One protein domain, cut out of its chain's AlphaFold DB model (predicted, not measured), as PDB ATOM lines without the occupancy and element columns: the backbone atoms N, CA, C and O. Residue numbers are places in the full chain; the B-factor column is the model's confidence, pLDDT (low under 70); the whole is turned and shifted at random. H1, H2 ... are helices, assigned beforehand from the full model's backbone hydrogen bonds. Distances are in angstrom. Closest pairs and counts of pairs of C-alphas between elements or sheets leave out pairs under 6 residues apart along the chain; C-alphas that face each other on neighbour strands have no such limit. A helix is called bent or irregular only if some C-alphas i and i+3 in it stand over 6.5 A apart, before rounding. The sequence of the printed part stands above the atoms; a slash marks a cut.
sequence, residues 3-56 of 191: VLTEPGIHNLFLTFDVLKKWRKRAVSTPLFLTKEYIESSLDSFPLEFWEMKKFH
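What this domain is: This is residues 3 to 56 of the 191 residues of an uncharacterized protein of Bacteroidetes bacterium (UniProt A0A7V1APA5). What shape do these atoms make? They make a loose, open horseshoe of four separate helices, with H2 as one arm, H1 and H3 round the bend and H4 as the other arm. The long link of residues 24 to 34 runs from H2 back through the gap between the arms to H3. What is it built of? The printed part has 54 residues, with four named helices in the order H1, H2, H3, H4 and no named strand, and its class is all helix. It is loose, with a radius of gyration of the C-alphas of 13.2 A, and flat, spanning 34 by 26 by 14 A.

How they stand to each other: How do the first two helices stand? H1, residues 6 to 9, and H2, residues 12 to 23, meet only through their link, a tight one of 2 residues. And the next two? H3, residues 35 to 40, and H4, residues 46 to 55, are apart, but only just: their closest C-alphas are 8.1 A from each other. H2 is apart from both, and so is H1. What do the backbones show? Every O i to N i+4 pair is within hydrogen-bond range in H3 and H4, against 5 of 8 in H2, and H1 is too short for such a pair.

Where its parts are: Where does H1 begin? C-alpha 6 is at (-20.548, 19.992, 5.061). How long are the longer helices? H2 measures 15.9 A from first to last C-alpha and is irregular, with C-alphas 14 and 17 at 7.4 A. H4 measures 14.1 A and ends with C-alpha 55 at (-6.812, 40.901, 10.089).

The domain as a whole: How far does it reach? The two C-alphas farthest apart, those of Lys 24 and Asp 43, are 35.4 A from each other. Which link is long? The link from H2 to H3 is, with 11 residues. Is anything cut or uncertain? The printed part has no cut, and no printed residue is under 70 in pLDDT.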
ATOM      1  N   VAL A   3     -17.050  30.188   4.656       96.69
ATOM      2  CA  VAL A   3     -17.317  28.984   5.449       96.69
ATOM      3  C   VAL A   3     -18.666  28.413   5.057       96.69
ATOM      4  O   VAL A   3     -19.675  29.116   5.080       96.69
ATOM      5  N   LEU A   4     -18.656  27.153   4.642       96.75
ATOM      6  CA  LEU A   4     -19.822  26.416   4.181       96.75
ATOM      7  C   LEU A   4     -20.172  25.316   5.184       96.75
ATOM      8  O   LEU A   4     -19.347  24.893   5.989       96.75
ATOM      9  N   THR A   5     -21.407  24.834   5.110       96.00
ATOM     10  CA  THR A   5     -21.804  23.568   5.736       96.00
ATOM     11  C   THR A   5     -21.151  22.390   5.014       96.00
ATOM     12  O   THR A   5     -20.861  22.503   3.821       96.00
ATOM     13  N   GLU A   6     -21.066  21.230   5.666       93.81
ATOM     14  CA  GLU A   6     -20.548  19.992   5.061       93.81
ATOM     15  C   GLU A   6     -21.194  19.644   3.699       93.81
ATOM     16  O   GLU A   6     -20.476  19.517   2.711       93.81
ATOM     17  N   PRO A   7     -22.529  19.645   3.506       94.81
ATOM     18  CA  PRO A   7     -23.087  19.424   2.164       94.81
ATOM     19  C   PRO A   7     -22.676  20.494   1.139       94.81
ATOM     20  O   PRO A   7     -22.604  20.230  -0.060       94.81
ATOM     21  N   GLY A   8     -22.403  21.717   1.593       95.62
ATOM     22  CA  GLY A   8     -22.009  22.834   0.739       95.62
ATOM     23  C   GLY A   8     -20.594  22.673   0.184       95.62
ATOM     24  O   GLY A   8     -20.374  22.966  -0.993       95.62
ATOM     25  N   ILE A   9     -19.652  22.159   0.985       96.25
ATOM     26  CA  ILE A   9     -18.257  21.968   0.551       96.25
ATOM     27  C   ILE A   9     -18.127  20.894  -0.540       96.25
ATOM     28  O   ILE A   9     -17.249  20.977  -1.393       96.25
ATOM     29  N   HIS A  10     -19.045  19.929  -0.593       96.12
ATOM     30  CA  HIS A  10     -19.083  18.932  -1.668       96.12
ATOM     31  C   HIS A  10     -19.653  19.473  -2.988       96.12
ATOM     32  O   HIS A  10     -19.498  18.849  -4.035       96.12
ATOM     33  N   ASN A  11     -20.272  20.658  -2.967       96.19
ATOM     34  CA  ASN A  11     -20.948  21.260  -4.115       96.19
ATOM     35  C   ASN A  11     -20.249  22.533  -4.630       96.19
ATOM     36  O   ASN A  11     -20.882  23.414  -5.215       96.19
ATOM     37  N   LEU A  12     -18.923  22.636  -4.469       96.12
ATOM     38  CA  LEU A  12     -18.146  23.808  -4.908       96.12
ATOM     39  C   LEU A  12     -18.274  24.114  -6.406       96.12
ATOM     40  O   LEU A  12     -18.135  25.275  -6.796       96.12
ATOM     41  N   PHE A  13     -18.573  23.121  -7.247       95.25
ATOM     42  CA  PHE A  13     -18.769  23.315  -8.689       95.25
ATOM     43  C   PHE A  13     -19.891  24.321  -9.006       95.25
ATOM     44  O   PHE A  13     -19.811  25.032 -10.007       95.25
ATOM     45  N   LEU A  14     -20.882  24.469  -8.118       96.25
ATOM     46  CA  LEU A  14     -21.956  25.460  -8.257       96.25
ATOM     47  C   LEU A  14     -21.440  26.910  -8.207       96.25
ATOM     48  O   LEU A  14     -22.125  27.836  -8.640       96.25
ATOM     49  N   THR A  15     -20.220  27.133  -7.712       95.50
ATOM     50  CA  THR A  15     -19.619  28.469  -7.611       95.50
ATOM     51  C   THR A  15     -18.931  28.935  -8.898       95.50
ATOM     52  O   THR A  15     -18.569  30.111  -8.989       95.50
ATOM     53  N   PHE A  16     -18.753  28.071  -9.911       96.06
ATOM     54  CA  PHE A  16     -17.928  28.376 -11.089       96.06
ATOM     55  C   PHE A  16     -18.333  29.661 -11.818       96.06
ATOM     56  O   PHE A  16     -17.468  30.494 -12.108       96.06
ATOM     57  N   ASP A  17     -19.624  29.876 -12.068       97.06
ATOM     58  CA  ASP A  17     -20.094  31.068 -12.784       97.06
ATOM     59  C   ASP A  17     -19.897  32.355 -11.980       97.06
ATOM     60  O   ASP A  17     -19.547  33.404 -12.535       97.06
ATOM     61  N   VAL A  18     -20.070  32.282 -10.659       95.62
ATOM     62  CA  VAL A  18     -19.834  33.413  -9.754       95.62
ATOM     63  C   VAL A  18     -18.342  33.735  -9.700       95.62
ATOM     64  O   VAL A  18     -17.952  34.882  -9.934       95.62
ATOM     65  N   LEU A  19     -17.490  32.726  -9.500       95.12
ATOM     66  CA  LEU A  19     -16.036  32.894  -9.471       95.12
ATOM     67  C   LEU A  19     -15.492  33.414 -10.806       95.12
ATOM     68  O   LEU A  19     -14.587  34.247 -10.818       95.12
ATOM     69  N   LYS A  20     -16.073  33.010 -11.942       96.19
ATOM     70  CA  LYS A  20     -15.725  33.557 -13.262       96.19
ATOM     71  C   LYS A  20     -15.996  35.061 -13.341       96.19
ATOM     72  O   LYS A  20     -15.170  35.799 -13.877       96.19
ATOM     73  N   LYS A  21     -17.121  35.537 -12.793       96.56
ATOM     74  CA  LYS A  21     -17.437  36.976 -12.714       96.56
ATOM     75  C   LYS A  21     -16.479  37.713 -11.771       96.56
ATOM     76  O   LYS A  21     -16.046  38.814 -12.099       96.56
ATOM     77  N   TRP A  22     -16.118  37.107 -10.642       95.38
ATOM     78  CA  TRP A  22     -15.185  37.681  -9.663       95.38
ATOM     79  C   TRP A  22     -13.765  37.822 -10.217       95.38
ATOM     80  O   TRP A  22     -13.171  38.894 -10.111       95.38
ATOM     81  N   ARG A  23     -13.257  36.800 -10.916       95.00
ATOM     82  CA  ARG A  23     -11.938  36.846 -11.571       95.00
ATOM     83  C   ARG A  23     -11.832  37.978 -12.591       95.00
ATOM     84  O   ARG A  23     -10.812  38.656 -12.636       95.00
ATOM     85  N   LYS A  24     -12.898  38.246 -13.359       95.88
ATOM     86  CA  LYS A  24     -12.958  39.397 -14.287       95.88
ATOM     87  C   LYS A  24     -12.836  40.754 -13.582       95.88
ATOM     88  O   LYS A  24     -12.511  41.738 -14.232       95.88
ATOM     89  N   ARG A  25     -13.093  40.808 -12.274       96.19
ATOM     90  CA  ARG A  25     -12.946  41.995 -11.419       96.19
ATOM     91  C   ARG A  25     -11.671  41.956 -10.565       96.19
ATOM     92  O   ARG A  25     -11.594  42.676  -9.580       96.19
ATOM     93  N   ALA A  26     -10.703  41.103 -10.916       94.06
ATOM     94  CA  ALA A  26      -9.454  40.900 -10.176       94.06
ATOM     95  C   ALA A  26      -9.639  40.487  -8.700       94.06
ATOM     96  O   ALA A  26      -8.741  40.666  -7.880       94.06
ATOM     97  N   VAL A  27     -10.789  39.895  -8.360       92.81
ATOM     98  CA  VAL A  27     -11.016  39.301  -7.040       92.81
ATOM     99  C   VAL A  27     -10.408  37.899  -7.033       92.81
ATOM    100  O   VAL A  27     -10.693  37.085  -7.918       92.81
ATOM    101  N   SER A  28      -9.556  37.620  -6.045       91.50
ATOM    102  CA  SER A  28      -8.941  36.306  -5.865       91.50
ATOM    103  C   SER A  28      -9.989  35.245  -5.521       91.50
ATOM    104  O   SER A  28     -11.016  35.525  -4.899       91.50
ATOM    105  N   THR A  29      -9.736  33.999  -5.930       94.00
ATOM    106  CA  THR A  29     -10.576  32.871  -5.506       94.00
ATOM    107  C   THR A  29     -10.446  32.723  -3.982       94.00
ATOM    108  O   THR A  29      -9.317  32.595  -3.502       94.00
ATOM    109  N   PRO A  30     -11.546  32.762  -3.212       93.81
ATOM    110  CA  PRO A  30     -11.475  32.627  -1.764       93.81
ATOM    111  C   PRO A  30     -11.160  31.182  -1.358       93.81
ATOM    112  O   PRO A  30     -11.458  30.239  -2.088       93.81
ATOM    113  N   LEU A  31     -10.621  31.017  -0.149       95.12
ATOM    114  CA  LEU A  31     -10.617  29.727   0.541       95.12
ATOM    115  C   LEU A  31     -12.051  29.363   0.935       95.12
ATOM    116  O   LEU A  31     -12.729  30.196   1.544       95.12
ATOM    117  N   PHE A  32     -12.475  28.147   0.603       96.62
ATOM    118  CA  PHE A  32     -13.737  27.556   1.040       96.62
ATOM    119  C   PHE A  32     -13.435  26.486   2.080       96.62
ATOM    120  O   PHE A  32     -12.691  25.562   1.767       96.62
ATOM    121  N   LEU A  33     -13.980  26.622   3.286       96.88
ATOM    122  CA  LEU A  33     -13.719  25.729   4.420       96.88
ATOM    123  C   LEU A  33     -15.034  25.375   5.130       96.88
ATOM    124  O   LEU A  33     -16.048  26.036   4.909       96.88
ATOM    125  N   THR A  34     -15.011  24.374   6.005       97.06
ATOM    126  CA  THR A  34     -16.093  24.096   6.968       97.06
ATOM    127  C   THR A  34     -15.657  24.506   8.374       97.06
ATOM    128  O   THR A  34     -14.476  24.793   8.594       97.06
ATOM    129  N   LYS A  35     -16.594  24.609   9.327       95.38
ATOM    130  CA  LYS A  35     -16.240  24.971  10.713       95.38
ATOM    131  C   LYS A  35     -15.371  23.877  11.333       95.38
ATOM    132  O   LYS A  35     -14.346  24.169  11.935       95.38
ATOM    133  N   GLU A  36     -15.741  22.636  11.063       95.50
ATOM    134  CA  GLU A  36     -15.073  21.414  11.482       95.50
ATOM    135  C   GLU A  36     -13.633  21.364  10.955       95.50
ATOM    136  O   GLU A  36     -12.703  21.055  11.704       95.50
ATOM    137  N   TYR A  37     -13.411  21.745   9.688       96.50
ATOM    138  CA  TYR A  37     -12.060  21.854   9.133       96.50
ATOM    139  C   TYR A  37     -11.225  22.910   9.862       96.50
ATOM    140  O   TYR A  37     -10.063  22.658  10.158       96.50
ATOM    141  N   ILE A  38     -11.793  24.084  10.162       96.69
ATOM    142  CA  ILE A  38     -11.071  25.151  10.873       96.69
ATOM    143  C   ILE A  38     -10.629  24.659  12.251       96.69
ATOM    144  O   ILE A  38      -9.451  24.763  12.576       96.69
ATOM    145  N   GLU A  39     -11.554  24.099  13.030       95.12
ATOM    146  CA  GLU A  39     -11.300  23.630  14.399       95.12
ATOM    147  C   GLU A  39     -10.254  22.511  14.446       95.12
ATOM    148  O   GLU A  39      -9.349  22.547  15.276       95.12
ATOM    149  N   SER A  40     -10.331  21.556  13.516       96.00
ATOM    150  CA  SER A  40      -9.373  20.444  13.413       96.00
ATOM    151  C   SER A  40      -8.022  20.823  12.796       96.00
ATOM    152  O   SER A  40      -7.124  19.990  12.768       96.00
ATOM    153  N   SER A  41      -7.865  22.057  12.306       97.19
ATOM    154  CA  SER A  41      -6.662  22.526  11.602       97.19
ATOM    155  C   SER A  41      -5.877  23.597  12.368       97.19
ATOM    156  O   SER A  41      -4.899  24.131  11.836       97.19
ATOM    157  N   LEU A  42      -6.286  23.947  13.593       96.88
ATOM    158  CA  LEU A  42      -5.652  25.014  14.380       96.88
ATOM    159  C   LEU A  42      -4.212  24.685  14.805       96.88
ATOM    160  O   LEU A  42      -3.427  25.605  15.015       96.88
ATOM    161  N   ASP A  43      -3.863  23.403  14.908       96.19
ATOM    162  CA  ASP A  43      -2.518  22.913  15.237       96.19
ATOM    163  C   ASP A  43      -1.590  22.842  14.010       96.19
ATOM    164  O   ASP A  43      -0.376  23.036  14.101       96.19
ATOM    165  N   SER A  44      -2.179  22.600  12.840       96.06
ATOM    166  CA  SER A  44      -1.491  22.355  11.574       96.06
ATOM    167  C   SER A  44      -1.273  23.638  10.770       96.06
ATOM    168  O   SER A  44      -0.251  23.769  10.096       96.06
ATOM    169  N   PHE A  45      -2.201  24.595  10.882       96.12
ATOM    170  CA  PHE A  45      -2.150  25.917  10.242       96.12
ATOM    171  C   PHE A  45      -2.315  27.089  11.242       96.12
ATOM    172  O   PHE A  45      -3.106  28.013  10.996       96.12
ATOM    173  N   PRO A  46      -1.627  27.082  12.405       96.94
ATOM    174  CA  PRO A  46      -1.813  28.100  13.435       96.94
ATOM    175  C   PRO A  46      -1.474  29.509  12.943       96.94
ATOM    176  O   PRO A  46      -2.144  30.465  13.327       96.94
ATOM    177  N   LEU A  47      -0.462  29.668  12.091       95.94
ATOM    178  CA  LEU A  47      -0.029  30.958  11.555       95.94
ATOM    179  C   LEU A  47      -1.092  31.575  10.646       95.94
ATOM    180  O   LEU A  47      -1.400  32.761  10.783       95.94
ATOM    181  N   GLU A  48      -1.668  30.780   9.747       95.69
ATOM    182  CA  GLU A  48      -2.709  31.209   8.821       95.69
ATOM    183  C   GLU A  48      -3.960  31.639   9.584       95.69
ATOM    184  O   GLU A  48      -4.468  32.742   9.375       95.69
ATOM    185  N   PHE A  49      -4.437  30.808  10.515       96.44
ATOM    186  CA  PHE A  49      -5.609  31.154  11.317       96.44
ATOM    187  C   PHE A  49      -5.340  32.316  12.273       96.44
ATOM    188  O   PHE A  49      -6.249  33.106  12.535       96.44
ATOM    189  N   TRP A  50      -4.103  32.486  12.745       94.88
ATOM    190  CA  TRP A  50      -3.717  33.624  13.578       94.88
ATOM    191  C   TRP A  50      -3.757  34.924  12.782       94.88
ATOM    192  O   TRP A  50      -4.337  35.914  13.239       94.88
ATOM    193  N   GLU A  51      -3.212  34.911  11.566       92.31
ATOM    194  CA  GLU A  51      -3.270  36.050  10.656       92.31
ATOM    195  C   GLU A  51      -4.722  36.381  10.290       92.31
ATOM    196  O   GLU A  51      -5.144  37.534  10.412       92.31
ATOM    197  N   MET A  52      -5.522  35.373   9.921       93.81
ATOM    198  CA  MET A  52      -6.937  35.567   9.609       93.81
ATOM    199  C   MET A  52      -7.699  36.131  10.808       93.81
ATOM    200  O   MET A  52      -8.382  37.142  10.666       93.81
ATOM    201  N   LYS A  53      -7.557  35.557  12.009       93.69
ATOM    202  CA  LYS A  53      -8.236  36.053  13.215       93.69
ATOM    203  C   LYS A  53      -7.916  37.522  13.482       93.69
ATOM    204  O   LYS A  53      -8.800  38.276  13.872       93.69
ATOM    205  N   LYS A  54      -6.677  37.938  13.235       89.44
ATOM    206  CA  LYS A  54      -6.207  39.293  13.520       89.44
ATOM    207  C   LYS A  54      -6.611  40.333  12.477       89.44
ATOM    208  O   LYS A  54      -6.860  41.476  12.845       89.44
ATOM    209  N   PHE A  55      -6.655  39.954  11.200       88.75
ATOM    210  CA  PHE A  55      -6.812  40.901  10.089       88.75
ATOM    211  C   PHE A  55      -8.083  40.700   9.255       88.75
ATOM    212  O   PHE A  55      -8.259  41.383   8.245       88.75
ATOM    213  N   HIS A  56      -8.968  39.771   9.625       93.31
ATOM    214  CA  HIS A  56     -10.218  39.579   8.895       93.31
ATOM    215  C   HIS A  56     -11.191  40.746   9.089       93.31
ATOM    216  O   HIS A  56     -11.223  41.425  10.113       93.31
TER     217      HIS A  56